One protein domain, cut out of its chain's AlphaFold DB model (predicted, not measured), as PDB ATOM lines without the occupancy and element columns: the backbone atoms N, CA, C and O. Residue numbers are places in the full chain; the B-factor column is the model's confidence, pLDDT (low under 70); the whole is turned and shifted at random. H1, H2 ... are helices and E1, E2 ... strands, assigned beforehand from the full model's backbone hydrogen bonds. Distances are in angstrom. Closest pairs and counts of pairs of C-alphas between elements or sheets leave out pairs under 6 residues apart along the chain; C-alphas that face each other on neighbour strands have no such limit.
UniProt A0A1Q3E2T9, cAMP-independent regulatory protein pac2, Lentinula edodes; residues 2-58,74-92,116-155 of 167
ATOM      1  N   GLN A   2      45.049  37.215  10.255       87.00
ATOM      2  CA  GLN A   2      44.324  38.454  10.015       87.00
ATOM      3  C   GLN A   2      44.784  39.524  10.994       87.00
ATOM      4  O   GLN A   2      45.064  39.253  12.159       87.00
ATOM      5  N   ARG A   3      44.879  40.750  10.494       88.94
ATOM      6  CA  ARG A   3      45.365  41.890  11.261       88.94
ATOM      7  C   ARG A   3      44.189  42.737  11.716       88.94
ATOM      8  O   ARG A   3      43.209  42.884  10.988       88.94
ATOM      9  N   THR A   4      44.332  43.328  12.895       94.00
ATOM     10  CA  THR A   4      43.522  44.472  13.314       94.00
ATOM     11  C   THR A   4      43.535  45.544  12.223       94.00
ATOM     12  O   THR A   4      44.587  45.822  11.644       94.00
ATOM     13  N   THR A   5      42.375  46.146  11.951       96.56
ATOM     14  CA  THR A   5      42.253  47.231  10.970       96.56
ATOM     15  C   THR A   5      43.063  48.437  11.422       96.56
ATOM     16  O   THR A   5      43.876  48.932  10.654       96.56
ATOM     17  N   CYS A   6      42.923  48.880  12.671       94.94
ATOM     18  CA  CYS A   6      43.846  49.836  13.288       94.94
ATOM     19  C   CYS A   6      43.848  49.718  14.822       94.94
ATOM     20  O   CYS A   6      42.874  49.260  15.414       94.94
ATOM     21  N   THR A   7      44.959  50.095  15.457       95.25
ATOM     22  CA  THR A   7      45.146  50.075  16.920       95.25
ATOM     23  C   THR A   7      45.247  51.488  17.479       95.25
ATOM     24  O   THR A   7      45.509  52.438  16.740       95.25
ATOM     25  N   ASP A   8      45.076  51.620  18.795       94.44
ATOM     26  CA  ASP A   8      45.247  52.871  19.540       94.44
ATOM     27  C   ASP A   8      44.327  54.012  19.072       94.44
ATOM     28  O   ASP A   8      44.658  55.192  19.234       94.44
ATOM     29  N   ILE A   9      43.162  53.673  18.499       93.06
ATOM     30  CA  ILE A   9      42.179  54.636  17.988       93.06
ATOM     31  C   ILE A   9      40.901  54.651  18.831       93.06
ATOM     32  O   ILE A   9      40.333  53.616  19.169       93.06
ATOM     33  N   ARG A  10      40.396  55.857  19.098       94.62
ATOM     34  CA  ARG A  10      39.067  56.129  19.653       94.62
ATOM     35  C   ARG A  10      38.132  56.647  18.564       94.62
ATOM     36  O   ARG A  10      38.417  57.665  17.934       94.62
ATOM     37  N   ILE A  11      36.974  56.004  18.419       96.12
ATOM     38  CA  ILE A  11      35.904  56.413  17.499       96.12
ATOM     39  C   ILE A  11      34.866  57.235  18.268       96.12
ATOM     40  O   ILE A  11      34.085  56.692  19.050       96.12
ATOM     41  N   ARG A  12      34.854  58.558  18.080       95.12
ATOM     42  CA  ARG A  12      33.967  59.457  18.845       95.12
ATOM     43  C   ARG A  12      32.669  59.766  18.120       95.12
ATOM     44  O   ARG A  12      31.697  60.138  18.757       95.12
ATOM     45  N   SER A  13      32.672  59.670  16.797       96.00
ATOM     46  CA  SER A  13      31.542  60.082  15.973       96.00
ATOM     47  C   SER A  13      31.403  59.207  14.730       96.00
ATOM     48  O   SER A  13      32.381  58.587  14.296       96.00
ATOM     49  N   PRO A  14      30.221  59.190  14.090       96.50
ATOM     50  CA  PRO A  14      30.059  58.557  12.785       96.50
ATOM     51  C   PRO A  14      31.027  59.096  11.720       96.50
ATOM     52  O   PRO A  14      31.390  58.368  10.801       96.50
ATOM     53  N   ALA A  15      31.474  60.354  11.835       94.88
ATOM     54  CA  ALA A  15      32.474  60.919  10.931       94.88
ATOM     55  C   ALA A  15      33.843  60.235  11.089       94.88
ATOM     56  O   ALA A  15      34.451  59.883  10.080       94.88
ATOM     57  N   ASP A  16      34.281  59.957  12.324       95.19
ATOM     58  CA  ASP A  16      35.520  59.208  12.584       95.19
ATOM     59  C   ASP A  16      35.439  57.801  11.960       95.19
ATOM     60  O   ASP A  16      36.369  57.356  11.287       95.19
ATOM     61  N   ALA A  17      34.295  57.120  12.111       96.56
ATOM     62  CA  ALA A  17      34.078  55.796  11.527       96.56
ATOM     63  C   ALA A  17      34.127  55.812   9.986       96.56
ATOM     64  O   ALA A  17      34.735  54.929   9.381       96.56
ATOM     65  N   ARG A  18      33.545  56.835   9.340       95.25
ATOM     66  CA  ARG A  18      33.594  57.001   7.873       95.25
ATOM     67  C   ARG A  18      35.018  57.141   7.347       95.25
ATOM     68  O   ARG A  18      35.313  56.584   6.295       95.25
ATOM     69  N   VAL A  19      35.905  57.825   8.074       95.44
ATOM     70  CA  VAL A  19      37.326  57.927   7.695       95.44
ATOM     71  C   VAL A  19      37.990  56.549   7.686       95.44
ATOM     72  O   VAL A  19      38.714  56.233   6.743       95.44
ATOM     73  N   ILE A  20      37.712  55.708   8.689       96.50
ATOM     74  CA  ILE A  20      38.241  54.336   8.738       96.50
ATOM     75  C   ILE A  20      37.689  53.494   7.584       96.50
ATOM     76  O   ILE A  20      38.467  52.848   6.887       96.50
ATOM     77  N   PHE A  21      36.378  53.539   7.326       97.19
ATOM     78  CA  PHE A  21      35.790  52.821   6.190       97.19
ATOM     79  C   PHE A  21      36.385  53.262   4.855       97.19
ATOM     80  O   PHE A  21      36.723  52.419   4.032       97.19
ATOM     81  N   HIS A  22      36.566  54.567   4.652       95.81
ATOM     82  CA  HIS A  22      37.176  55.092   3.437       95.81
ATOM     83  C   HIS A  22      38.626  54.611   3.274       95.81
ATOM     84  O   HIS A  22      39.022  54.201   2.187       95.81
ATOM     85  N   ALA A  23      39.415  54.589   4.352       95.94
ATOM     86  CA  ALA A  23      40.775  54.054   4.312       95.94
ATOM     87  C   ALA A  23      40.808  52.550   3.981       95.94
ATOM     88  O   ALA A  23      41.687  52.113   3.238       95.94
ATOM     89  N   VAL A  24      39.845  51.767   4.478       96.50
ATOM     90  CA  VAL A  24      39.689  50.348   4.112       96.50
ATOM     91  C   VAL A  24      39.277  50.190   2.646       96.50
ATOM     92  O   VAL A  24      39.843  49.357   1.947       96.50
ATOM     93  N   LEU A  25      38.353  51.019   2.146       95.69
ATOM     94  CA  LEU A  25      37.930  51.018   0.738       95.69
ATOM     95  C   LEU A  25      39.093  51.303  -0.220       95.69
ATOM     96  O   LEU A  25      39.184  50.694  -1.282       95.69
ATOM     97  N   LEU A  26      40.006  52.188   0.180       95.19
ATOM     98  CA  LEU A  26      41.237  52.483  -0.554       95.19
ATOM     99  C   LEU A  26      42.351  51.441  -0.345       95.19
ATOM    100  O   LEU A  26      43.463  51.644  -0.827       95.19
ATOM    101  N   ASN A  27      42.086  50.347   0.377       94.06
ATOM    102  CA  ASN A  27      43.064  49.324   0.763       94.06
ATOM    103  C   ASN A  27      44.274  49.864   1.554       94.06
ATOM    104  O   ASN A  27      45.331  49.236   1.588       94.06
ATOM    105  N   LEU A  28      44.130  51.018   2.217       95.19
ATOM    106  CA  LEU A  28      45.161  51.585   3.094       95.19
ATOM    107  C   LEU A  28      45.148  50.944   4.488       95.19
ATOM    108  O   LEU A  28      46.159  50.950   5.187       95.19
ATOM    109  N   LEU A  29      43.994  50.410   4.895       95.62
ATOM    110  CA  LEU A  29      43.816  49.631   6.116       95.62
ATOM    111  C   LEU A  29      43.250  48.246   5.776       95.62
ATOM    112  O   LEU A  29      42.413  48.141   4.878       95.62
ATOM    113  N   PRO A  30      43.663  47.183   6.487       96.12
ATOM    114  CA  PRO A  30      43.190  45.840   6.198       96.12
ATOM    115  C   PRO A  30      41.739  45.645   6.654       96.12
ATOM    116  O   PRO A  30      41.338  46.080   7.738       96.12
ATOM    117  N   MET A  31      40.966  44.924   5.844       96.44
ATOM    118  CA  MET A  31      39.654  44.395   6.216       96.44
ATOM    119  C   MET A  31      39.792  42.974   6.776       96.44
ATOM    120  O   MET A  31      40.576  42.171   6.266       96.44
ATOM    121  N   VAL A  32      38.984  42.642   7.780       97.00
ATOM    122  CA  VAL A  32      38.785  41.266   8.246       97.00
ATOM    123  C   VAL A  32      37.791  40.564   7.314       97.00
ATOM    124  O   VAL A  32      36.662  41.022   7.136       97.00
ATOM    125  N   THR A  33      38.200  39.445   6.725       93.75
ATOM    126  CA  THR A  33      37.455  38.724   5.676       93.75
ATOM    127  C   THR A  33      36.930  37.359   6.122       93.75
ATOM    128  O   THR A  33      36.024  36.808   5.496       93.75
ATOM    129  N   ARG A  34      37.453  36.809   7.224       93.38
ATOM    130  CA  ARG A  34      36.973  35.562   7.849       93.38
ATOM    131  C   ARG A  34      36.861  35.719   9.363       93.38
ATOM    132  O   ARG A  34      37.382  36.673   9.935       93.38
ATOM    133  N   ARG A  35      36.235  34.760  10.046       94.00
ATOM    134  CA  ARG A  35      36.235  34.738  11.518       94.00
ATOM    135  C   ARG A  35      37.667  34.717  12.062       94.00
ATOM    136  O   ARG A  35      38.542  34.076  11.475       94.00
ATOM    137  N   LEU A  36      37.875  35.428  13.167       94.50
ATOM    138  CA  LEU A  36      39.128  35.387  13.909       94.50
ATOM    139  C   LEU A  36      39.316  33.997  14.531       94.50
ATOM    140  O   LEU A  36      38.354  33.421  15.053       94.50
ATOM    141  N   ASP A  37      40.534  33.469  14.477       94.31
ATOM    142  CA  ASP A  37      40.889  32.239  15.191       94.31
ATOM    143  C   ASP A  37      41.111  32.499  16.699       94.31
ATOM    144  O   ASP A  37      40.740  33.546  17.236       94.31
ATOM    145  N   ALA A  38      41.596  31.504  17.442       93.81
ATOM    146  CA  ALA A  38      41.806  31.647  18.884       93.81
ATOM    147  C   ALA A  38      42.933  32.639  19.223       93.81
ATOM    148  O   ALA A  38      42.764  33.443  20.138       93.81
ATOM    149  N   GLU A  39      44.035  32.616  18.472       94.00
ATOM    150  CA  GLU A  39      45.189  33.491  18.696       94.00
ATOM    151  C   GLU A  39      44.850  34.936  18.324       94.00
ATOM    152  O   GLU A  39      45.081  35.855  19.104       94.00
ATOM    153  N   GLU A  40      44.199  35.142  17.177       95.25
ATOM    154  CA  GLU A  40      43.755  36.456  16.709       95.25
ATOM    155  C   GLU A  40      42.743  37.099  17.676       95.25
ATOM    156  O   GLU A  40      42.788  38.309  17.905       95.25
ATOM    157  N   ARG A  41      41.846  36.303  18.280       95.50
ATOM    158  CA  ARG A  41      40.912  36.793  19.313       95.50
ATOM    159  C   ARG A  41      41.612  37.162  20.613       95.50
ATOM    160  O   ARG A  41      41.207  38.134  21.243       95.50
ATOM    161  N   ALA A  42      42.652  36.427  21.000       93.00
ATOM    162  CA  ALA A  42      43.422  36.725  22.206       93.00
ATOM    163  C   ALA A  42      44.154  38.080  22.128       93.00
ATOM    164  O   ALA A  42      44.523  38.633  23.159       93.00
ATOM    165  N   LEU A  43      44.328  38.637  20.922       93.94
ATOM    166  CA  LEU A  43      44.941  39.951  20.698       93.94
ATOM    167  C   LEU A  43      43.957  41.131  20.821       93.94
ATOM    168  O   LEU A  43      44.388  42.288  20.774       93.94
ATOM    169  N   ILE A  44      42.651  40.875  20.971       95.75
ATOM    170  CA  ILE A  44      41.653  41.936  21.157       95.75
ATOM    171  C   ILE A  44      41.950  42.684  22.459       95.75
ATOM    172  O   ILE A  44      41.984  42.109  23.544       95.75
ATOM    173  N   SER A  45      42.134  43.994  22.341       95.25
ATOM    174  CA  SER A  45      42.535  44.871  23.443       95.25
ATOM    175  C   SER A  45      41.959  46.281  23.271       95.25
ATOM    176  O   SER A  45      41.544  46.641  22.161       95.25
ATOM    177  N   PRO A  46      41.909  47.106  24.338       96.69
ATOM    178  CA  PRO A  46      41.506  48.505  24.225       96.69
ATOM    179  C   PRO A  46      42.286  49.242  23.125       96.69
ATOM    180  O   PRO A  46      43.503  49.133  23.034       96.69
ATOM    181  N   GLY A  47      41.579  49.982  22.273       96.12
ATOM    182  CA  GLY A  47      42.119  50.640  21.083       96.12
ATOM    183  C   GLY A  47      42.077  49.800  19.806       96.12
ATOM    184  O   GLY A  47      42.314  50.352  18.730       96.12
ATOM    185  N   SER A  48      41.760  48.502  19.882       97.25
ATOM    186  CA  SER A  48      41.600  47.654  18.693       97.25
ATOM    187  C   SER A  48      40.344  48.035  17.911       97.25
ATOM    188  O   SER A  48      39.248  48.120  18.475       97.25
ATOM    189  N   VAL A  49      40.494  48.217  16.598       97.81
ATOM    190  CA  VAL A  49      39.401  48.478  15.658       97.81
ATOM    191  C   VAL A  49      39.458  47.474  14.511       97.81
ATOM    192  O   VAL A  49      40.509  47.259  13.911       97.81
ATOM    193  N   TYR A  50      38.311  46.897  14.172       98.19
ATOM    194  CA  TYR A  50      38.147  45.943  13.081       98.19
ATOM    195  C   TYR A  50      37.050  46.412  12.136       98.19
ATOM    196  O   TYR A  50      35.990  46.852  12.582       98.19
ATOM    197  N   VAL A  51      37.286  46.269  10.837       98.31
ATOM    198  CA  VAL A  51      36.281  46.458   9.792       98.31
ATOM    199  C   VAL A  51      36.077  45.147   9.048       98.31
ATOM    200  O   VAL A  51      37.052  44.483   8.702       98.31
ATOM    201  N   TRP A  52      34.822  44.784   8.791       97.56
ATOM    202  CA  TRP A  52      34.460  43.595   8.017       97.56
ATOM    203  C   TRP A  52      33.241  43.842   7.127       97.56
ATOM    204  O   TRP A  52      32.378  44.667   7.438       97.56
ATOM    205  N   GLU A  53      33.174  43.108   6.020       95.88
ATOM    206  CA  GLU A  53      32.030  43.078   5.107       95.88
ATOM    207  C   GLU A  53      31.059  41.961   5.510       95.88
ATOM    208  O   GLU A  53      31.460  40.804   5.662       95.88
ATOM    209  N   GLU A  54      29.777  42.299   5.669       94.69
ATOM    210  CA  GLU A  54      28.719  41.320   5.896       94.69
ATOM    211  C   GLU A  54      28.524  40.465   4.657       94.69
ATOM    212  O   GLU A  54      28.232  40.957   3.563       94.69
ATOM    213  N   ARG A  55      28.657  39.155   4.854       89.00
ATOM    214  CA  ARG A  55      28.337  38.169   3.834       89.00
ATOM    215  C   ARG A  55      26.864  38.321   3.449       89.00
ATOM    216  O   ARG A  55      25.974  38.173   4.281       89.00
ATOM    217  N   GLY A  56      26.621  38.624   2.176       76.62
ATOM    218  CA  GLY A  56      25.266  38.744   1.644       76.62
ATOM    219  C   GLY A  56      24.518  37.400   1.623       76.62
ATOM    220  O   GLY A  56      25.147  36.342   1.680       76.62
ATOM    221  N   PRO A  57      23.183  37.420   1.463       66.25
ATOM    222  CA  PRO A  57      22.349  36.212   1.421       66.25
ATOM    223  C   PRO A  57      22.662  35.280   0.236       66.25
ATOM    224  O   PRO A  57      22.384  34.090   0.306       66.25
ATOM    225  N   HIS A  58      23.297  35.796  -0.823       59.41
ATOM    226  CA  HIS A  58      23.819  35.021  -1.959       59.41
ATOM    227  C   HIS A  58      25.327  34.731  -1.850       59.41
ATOM    228  O   HIS A  58      25.982  34.500  -2.863       59.41
ATOM    229  N   ARG A  74      31.881  37.713  26.715       94.62
ATOM    230  CA  ARG A  74      30.481  37.774  27.154       94.62
ATOM    231  C   ARG A  74      30.040  39.225  27.236       94.62
ATOM    232  O   ARG A  74      30.609  40.016  27.978       94.62
ATOM    233  N   TRP A  75      28.985  39.561  26.507       96.94
ATOM    234  CA  TRP A  75      28.499  40.933  26.403       96.94
ATOM    235  C   TRP A  75      27.153  41.131  27.105       96.94
ATOM    236  O   TRP A  75      26.280  40.258  27.108       96.94
ATOM    237  N   GLY A  76      26.980  42.310  27.696       96.56
ATOM    238  CA  GLY A  76      25.694  42.855  28.117       96.56
ATOM    239  C   GLY A  76      24.727  43.090  26.951       96.56
ATOM    240  O   GLY A  76      25.117  42.992  25.788       96.56
ATOM    241  N   PRO A  77      23.456  43.420  27.243       97.31
ATOM    242  CA  PRO A  77      22.521  43.862  26.213       97.31
ATOM    243  C   PRO A  77      23.036  45.134  25.529       97.31
ATOM    244  O   PRO A  77      23.688  45.967  26.163       97.31
ATOM    245  N   SER A  78      22.704  45.302  24.249       97.25
ATOM    246  CA  SER A  78      23.102  46.492  23.500       97.25
ATOM    247  C   SER A  78      22.459  47.762  24.066       97.25
ATOM    248  O   SER A  78      21.349  47.760  24.619       97.25
ATOM    249  N   ARG A  79      23.176  48.874  23.913       97.88
ATOM    250  CA  ARG A  79      22.703  50.230  24.207       97.88
ATOM    251  C   ARG A  79      22.971  51.121  23.005       97.88
ATOM    252  O   ARG A  79      24.093  51.153  22.512       97.88
ATOM    253  N   VAL A  80      21.949  51.827  22.531       97.50
ATOM    254  CA  VAL A  80      22.083  52.771  21.414       97.50
ATOM    255  C   VAL A  80      22.531  54.121  21.962       97.50
ATOM    256  O   VAL A  80      21.920  54.633  22.899       97.50
ATOM    257  N   ARG A  81      23.565  54.715  21.369       96.06
ATOM    258  CA  ARG A  81      23.962  56.104  21.639       96.06
ATOM    259  C   ARG A  81      24.650  56.683  20.408       96.06
ATOM    260  O   ARG A  81      25.553  56.057  19.869       96.06
ATOM    261  N   GLU A  82      24.215  57.864  19.967       93.19
ATOM    262  CA  GLU A  82      24.855  58.628  18.876       93.19
ATOM    263  C   GLU A  82      25.053  57.833  17.568       93.19
ATOM    264  O   GLU A  82      26.047  57.983  16.862       93.19
ATOM    265  N   GLY A  83      24.102  56.954  17.242       93.31
ATOM    266  CA  GLY A  83      24.166  56.105  16.047       93.31
ATOM    267  C   GLY A  83      25.044  54.857  16.187       93.31
ATOM    268  O   GLY A  83      25.158  54.099  15.228       93.31
ATOM    269  N   PHE A  84      25.625  54.606  17.361       98.12
ATOM    270  CA  PHE A  84      26.383  53.396  17.678       98.12
ATOM    271  C   PHE A  84      25.589  52.444  18.572       98.12
ATOM    272  O   PHE A  84      24.702  52.867  19.322       98.12
ATOM    273  N   LEU A  85      25.981  51.169  18.556       98.44
ATOM    274  CA  LEU A  85      25.633  50.214  19.607       98.44
ATOM    275  C   LEU A  85      26.826  50.015  20.536       98.44
ATOM    276  O   LEU A  85      27.953  49.840  20.079       98.44
ATOM    277  N   PHE A  86      26.556  50.003  21.834       98.25
ATOM    278  CA  PHE A  86      27.530  49.742  22.882       98.25
ATOM    279  C   PHE A  86      27.171  48.471  23.640       98.25
ATOM    280  O   PHE A  86      25.999  48.210  23.924       98.25
ATOM    281  N   TYR A  87      28.200  47.721  24.004       98.19
ATOM    282  CA  TYR A  87      28.125  46.515  24.811       98.19
ATOM    283  C   TYR A  87      29.193  46.603  25.896       98.19
ATOM    284  O   TYR A  87      30.336  46.940  25.600       98.19
ATOM    285  N   HIS A  88      28.828  46.274  27.130       96.81
ATOM    286  CA  HIS A  88      29.770  46.177  28.245       96.81
ATOM    287  C   HIS A  88      30.079  44.708  28.496       96.81
ATOM    288  O   HIS A  88      29.169  43.873  28.458       96.81
ATOM    289  N   GLU A  89      31.348  44.391  28.706       95.81
ATOM    290  CA  GLU A  89      31.784  43.056  29.083       95.81
ATOM    291  C   GLU A  89      31.119  42.634  30.400       95.81
ATOM    292  O   GLU A  89      30.996  43.415  31.345       95.81
ATOM    293  N   LYS A  90      30.665  41.381  30.457       92.50
ATOM    294  CA  LYS A  90      30.229  40.746  31.699       92.50
ATOM    295  C   LYS A  90      31.397  39.955  32.269       92.50
ATOM    296  O   LYS A  90      31.909  39.065  31.596       92.50
ATOM    297  N   GLN A  91      31.774  40.243  33.510       81.12
ATOM    298  CA  GLN A  91      32.756  39.430  34.218       81.12
ATOM    299  C   GLN A  91      32.152  38.070  34.582       81.12
ATOM    300  O   GLN A  91      31.008  37.979  35.032       81.12
ATOM    301  N   ASP A  92      32.933  37.009  34.401       66.38
ATOM    302  CA  ASP A  92      32.564  35.689  34.890       66.38
ATOM    303  C   ASP A  92      32.821  35.607  36.393       66.38
ATOM    304  O   ASP A  92      33.956  35.467  36.845       66.38
ATOM    305  N   THR A 116      39.363  46.306  34.352       83.44
ATOM    306  CA  THR A 116      38.681  47.336  33.590       83.44
ATOM    307  C   THR A 116      37.688  46.662  32.666       83.44
ATOM    308  O   THR A 116      38.079  45.788  31.892       83.44
ATOM    309  N   ILE A 117      36.421  47.048  32.757       92.81
ATOM    310  CA  ILE A 117      35.368  46.461  31.935       92.81
ATOM    311  C   ILE A 117      35.616  46.880  30.490       92.81
ATOM    312  O   ILE A 117      35.635  48.078  30.184       92.81
ATOM    313  N   LEU A 118      35.806  45.907  29.598       96.00
ATOM    314  CA  LEU A 118      35.916  46.203  28.181       96.00
ATOM    315  C   LEU A 118      34.554  46.642  27.634       96.00
ATOM    316  O   LEU A 118      33.498  46.097  27.961       96.00
ATOM    317  N   ILE A 119      34.582  47.636  26.763       97.44
ATOM    318  CA  ILE A 119      33.436  48.179  26.052       97.44
ATOM    319  C   ILE A 119      33.654  47.914  24.570       97.44
ATOM    320  O   ILE A 119      34.688  48.270  24.002       97.44
ATOM    321  N   LYS A 120      32.653  47.309  23.933       98.31
ATOM    322  CA  LYS A 120      32.577  47.165  22.482       98.31
ATOM    323  C   LYS A 120      31.602  48.189  21.922       98.31
ATOM    324  O   LYS A 120      30.441  48.235  22.328       98.31
ATOM    325  N   GLN A 121      32.068  48.963  20.956       98.38
ATOM    326  CA  GLN A 121      31.300  49.932  20.184       98.38
ATOM    327  C   GLN A 121      31.210  49.458  18.739       98.38
ATOM    328  O   GLN A 121      32.223  49.115  18.132       98.38
ATOM    329  N   THR A 122      30.007  49.448  18.170       98.56
ATOM    330  CA  THR A 122      29.795  48.992  16.796       98.56
ATOM    331  C   THR A 122      29.073  50.032  15.955       98.56
ATOM    332  O   THR A 122      28.169  50.717  16.440       98.56
ATOM    333  N   TYR A 123      29.441  50.104  14.679       98.44
ATOM    334  CA  TYR A 123      28.806  50.964  13.685       98.44
ATOM    335  C   TYR A 123      28.663  50.228  12.354       98.44
ATOM    336  O   TYR A 123      29.560  49.483  11.965       98.44
ATOM    337  N   THR A 124      27.556  50.447  11.651       98.12
ATOM    338  CA  THR A 124      27.239  49.754  10.396       98.12
ATOM    339  C   THR A 124      26.892  50.771   9.322       98.12
ATOM    340  O   THR A 124      26.179  51.739   9.590       98.12
ATOM    341  N   VAL A 125      27.373  50.541   8.103       97.44
ATOM    342  CA  VAL A 125      27.100  51.384   6.932       97.44
ATOM    343  C   VAL A 125      26.894  50.528   5.687       97.44
ATOM    344  O   VAL A 125      27.338  49.382   5.624       97.44
ATOM    345  N   PHE A 126      26.254  51.106   4.677       96.81
ATOM    346  CA  PHE A 126      26.302  50.589   3.314       96.81
ATOM    347  C   PHE A 126      27.387  51.343   2.542       96.81
ATOM    348  O   PHE A 126      27.453  52.570   2.606       96.81
ATOM    349  N   VAL A 127      28.246  50.603   1.849       95.31
ATOM    350  CA  VAL A 127      29.363  51.111   1.050       95.31
ATOM    351  C   VAL A 127      29.148  50.677  -0.388       95.31
ATOM    352  O   VAL A 127      28.914  49.498  -0.653       95.31
ATOM    353  N   GLU A 128      29.229  51.622  -1.316       93.75
ATOM    354  CA  GLU A 128      29.217  51.298  -2.736       93.75
ATOM    355  C   GLU A 128      30.602  50.792  -3.146       93.75
ATOM    356  O   GLU A 128      31.613  51.461  -2.921       93.75
ATOM    357  N   THR A 129      30.656  49.592  -3.714       89.44
ATOM    358  CA  THR A 129      31.900  48.959  -4.165       89.44
ATOM    359  C   THR A 129      31.800  48.639  -5.652       89.44
ATOM    360  O   THR A 129      30.715  48.641  -6.226       89.44
ATOM    361  N   SER A 130      32.909  48.255  -6.285       88.25
ATOM    362  CA  SER A 130      32.877  47.723  -7.658       88.25
ATOM    363  C   SER A 130      31.996  46.474  -7.807       88.25
ATOM    364  O   SER A 130      31.574  46.140  -8.909       88.25
ATOM    365  N   ARG A 131      31.694  45.786  -6.698       87.12
ATOM    366  CA  ARG A 131      30.808  44.619  -6.634       87.12
ATOM    367  C   ARG A 131      29.364  45.007  -6.278       87.12
ATOM    368  O   ARG A 131      28.594  44.115  -5.922       87.12
ATOM    369  N   GLY A 132      29.012  46.292  -6.309       90.62
ATOM    370  CA  GLY A 132      27.731  46.840  -5.861       90.62
ATOM    371  C   GLY A 132      27.728  47.239  -4.383       90.62
ATOM    372  O   GLY A 132      28.763  47.212  -3.707       90.62
ATOM    373  N   GLN A 133      26.546  47.568  -3.869       93.38
ATOM    374  CA  GLN A 133      26.363  47.967  -2.480       93.38
ATOM    375  C   GLN A 133      26.643  46.806  -1.512       93.38
ATOM    376  O   GLN A 133      26.048  45.725  -1.597       93.38
ATOM    377  N   ARG A 134      27.545  47.037  -0.556       93.62
ATOM    378  CA  ARG A 134      27.949  46.081   0.483       93.62
ATOM    379  C   ARG A 134      27.703  46.665   1.862       93.62
ATOM    380  O   ARG A 134      27.867  47.859   2.083       93.62
ATOM    381  N   LYS A 135      27.300  45.823   2.809       96.06
ATOM    382  CA  LYS A 135      27.060  46.238   4.193       96.06
ATOM    383  C   LYS A 135      28.318  45.990   5.007       96.06
ATOM    384  O   LYS A 135      28.743  44.847   5.146       96.06
ATOM    385  N   TRP A 136      28.939  47.049   5.502       97.81
ATOM    386  CA  TRP A 136      30.181  46.982   6.264       97.81
ATOM    387  C   TRP A 136      29.937  47.323   7.726       97.81
ATOM    388  O   TRP A 136      29.055  48.113   8.072       97.81
ATOM    389  N   HIS A 137      30.760  46.737   8.581       98.56
ATOM    390  CA  HIS A 137      30.692  46.883  10.026       98.56
ATOM    391  C   HIS A 137      32.041  47.306  10.572       98.56
ATOM    392  O   HIS A 137      33.072  46.798  10.141       98.56
ATOM    393  N   LEU A 138      32.013  48.199  11.552       98.62
ATOM    394  CA  LEU A 138      33.150  48.587  12.370       98.62
ATOM    395  C   LEU A 138      32.905  48.116  13.799       98.62
ATOM    396  O   LEU A 138      31.831  48.357  14.354       98.62
ATOM    397  N   ILE A 139      33.915  47.488  14.391       98.56
ATOM    398  CA  ILE A 139      33.951  47.058  15.788       98.56
ATOM    399  C   ILE A 139      35.144  47.739  16.451       98.56
ATOM    400  O   ILE A 139      36.272  47.542  16.012       98.56
ATOM    401  N   ALA A 140      34.906  48.534  17.488       98.25
ATOM    402  CA  ALA A 140      35.940  49.196  18.274       98.25
ATOM    403  C   ALA A 140      35.869  48.746  19.733       98.25
ATOM    404  O   ALA A 140      34.780  48.608  20.294       98.25
ATOM    405  N   TYR A 141      37.033  48.549  20.341       98.06
ATOM    406  CA  TYR A 141      37.179  48.142  21.733       98.06
ATOM    407  C   TYR A 141      37.863  49.240  22.533       98.06
ATOM    408  O   TYR A 141      38.841  49.821  22.075       98.06
ATOM    409  N   PHE A 142      37.380  49.525  23.734       97.12
ATOM    410  CA  PHE A 142      38.039  50.426  24.681       97.12
ATOM    411  C   PHE A 142      37.585  50.108  26.104       97.12
ATOM    412  O   PHE A 142      36.648  49.344  26.297       97.12
ATOM    413  N   ASN A 143      38.217  50.700  27.105       95.88
ATOM    414  CA  ASN A 143      37.685  50.774  28.465       95.88
ATOM    415  C   ASN A 143      37.775  52.233  28.944       95.88
ATOM    416  O   ASN A 143      38.314  53.085  28.235       95.88
ATOM    417  N   GLU A 144      37.218  52.548  30.112       92.69
ATOM    418  CA  GLU A 144      37.205  53.930  30.615       92.69
ATOM    419  C   GLU A 144      38.619  54.498  30.820       92.69
ATOM    420  O   GLU A 144      38.874  55.650  30.469       92.69
ATOM    421  N   GLU A 145      39.561  53.673  31.280       93.25
ATOM    422  CA  GLU A 145      40.955  54.063  31.537       93.25
ATOM    423  C   GLU A 145      41.763  54.323  30.254       93.25
ATOM    424  O   GLU A 145      42.672  55.157  30.231       93.25
ATOM    425  N   SER A 146      41.433  53.647  29.152       92.38
ATOM    426  CA  SER A 146      42.133  53.809  27.877       92.38
ATOM    427  C   SER A 146      41.693  55.078  27.147       92.38
ATOM    428  O   SER A 146      42.463  55.632  26.367       92.38
ATOM    429  N   LEU A 147      40.469  55.568  27.379       91.12
ATOM    430  CA  LEU A 147      39.878  56.690  26.634       91.12
ATOM    431  C   LEU A 147      40.737  57.967  26.540       91.12
ATOM    432  O   LEU A 147      40.683  58.591  25.473       91.12
ATOM    433  N   PRO A 148      41.482  58.393  27.582       92.00
ATOM    434  CA  PRO A 148      42.370  59.556  27.506       92.00
ATOM    435  C   PRO A 148      43.627  59.315  26.656       92.00
ATOM    436  O   PRO A 148      44.210  60.266  26.144       92.00
ATOM    437  N   HIS A 149      44.035  58.055  26.501       91.06
ATOM    438  CA  HIS A 149      45.288  57.653  25.857       91.06
ATOM    439  C   HIS A 149      45.110  57.286  24.376       91.06
ATOM    440  O   HIS A 149      46.069  57.295  23.605       91.06
ATOM    441  N   LEU A 150      43.878  56.984  23.962       91.00
ATOM    442  CA  LEU A 150      43.558  56.628  22.584       91.00
ATOM    443  C   LEU A 150      43.545  57.853  21.664       91.00
ATOM    444  O   LEU A 150      42.939  58.890  21.952       91.00
ATOM    445  N   ARG A 151      44.159  57.708  20.491       90.69
ATOM    446  CA  ARG A 151      44.224  58.760  19.473       90.69
ATOM    447  C   ARG A 151      42.901  58.854  18.728       90.69
ATOM    448  O   ARG A 151      42.234  57.863  18.476       90.69
ATOM    449  N   THR A 152      42.529  60.049  18.290       85.00
ATOM    450  CA  THR A 152      41.294  60.252  17.507       85.00
ATOM    451  C   THR A 152      41.555  60.362  16.008       85.00
ATOM    452  O   THR A 152      40.623  60.468  15.219       85.00
ATOM    453  N   ARG A 153      42.828  60.384  15.600       76.06
ATOM    454  CA  ARG A 153      43.250  60.411  14.199       76.06
ATOM    455  C   ARG A 153      43.962  59.110  13.876       76.06
ATOM    456  O   ARG A 153      44.965  58.786  14.507       76.06
ATOM    457  N   CYS A 154      43.460  58.395  12.875       64.56
ATOM    458  CA  CYS A 154      44.163  57.247  12.322       64.56
ATOM    459  C   CYS A 154      45.431  57.728  11.607       64.56
ATOM    460  O   CYS A 154      45.353  58.589  10.726       64.56
ATOM    461  N   SER A 155      46.596  57.186  11.979       60.62
ATOM    462  CA  SER A 155      47.917  57.584  11.458       60.62
ATOM    463  C   SER A 155      48.043  57.472   9.935       60.62
ATOM    464  O   SER A 155      48.850  58.179   9.340       60.62
TER     465      SER A 155
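What this domain is: This is residues 2 to 58, 74 to 92 and 116 to 155 of the 167 residues of the protein "cAMP-independent regulatory protein pac2" of Lentinula edodes (UniProt A0A1Q3E2T9). One strongly twisted antiparallel sheet of five strands is built on a long hairpin, E4 and E5, with the helix H1 lying across one of its faces; the opposite face has no named helix on it. The short strands E1 and E2 make the sheet's edges, and the small helix H2 lies off the sheet. The printed part has 116 residues, with two named helices and five named strands in the order H1, H2, E1, E2, E3, E4, E5; the sheet's order is E1, E5, E4, E3, E2. The class is mixed, helices and strands, with under half of the residues, 52 of 116, in named elements. The whole is compact, with a radius of gyration of the C-alphas of 14.1 A and spans of 42 by 29 by 29 A.

Where its parts are: The longest strands are E4, residues 119 to 129, 30.3 A long, and E5, residues 132 to 142, 32.4 A long, which ends at C-alpha 142 (38.039, 50.426, 24.681). E4 bends by 53 degrees at residue 126. E1 is residues 49 to 53, 14.0 A; E3 is residues 84 to 88, 13.2 A; E2 is residues 79 to 81, 6.5 A. H1, residues 14 to 25, is 16.2 A long and begins at C-alpha 14 (30.059, 58.557, 12.785). H2 is residues 38 to 42, 6.3 A.

How they stand to each other: E4 and E5 form a hairpin, antiparallel at 161 degrees, with N 123 and O 138 3.0 A apart, within hydrogen-bond range. E1 is antiparallel to E5 at 159 degrees, with N 50 and O 139 2.8 A apart. E3 is antiparallel to E4 at 149 degrees, with N 87 and O 120 2.8 A apart. E2 and E3 form the other hairpin, antiparallel at 138 degrees, with N 79 and O 86 2.9 A apart. From edge to edge the strands' lines turn by 99 degrees; the sheet is only just strongly twisted, its C-alphas up to 4.1 A off the best plane. H1 is on the sheet at a height of 8.1 A, in two layers, a helix on one face of a sheet. It lies over E5 and, only just, over E4, with 3 of its C-alphas falling on E4. It runs only just across the strands, at 62 degrees to E5 on the local plane. The closest C-alphas of H1 and E5 are those of Ala 17 and Leu 138, 7.3 A apart. H2 is not on the sheet, and H1 and H2 are apart. In H1 and H2 every O i to N i+4 pair is within hydrogen-bond range.

The domain as a whole: The two C-alphas farthest apart, those of Asp 92 and Ser 130, are 44.2 A apart. Residues 59 to 73 and 93 to 115 are not printed; the gaps between C-alphas are 30.0 A from 58 to 74 and 13.2 A from 92 to 116. The link from H1 to H2 is long, with 12 residues. The mean pLDDT of the printed part is 93.2, and residues 57 to 58, 92 and 154 to 155 are under 70.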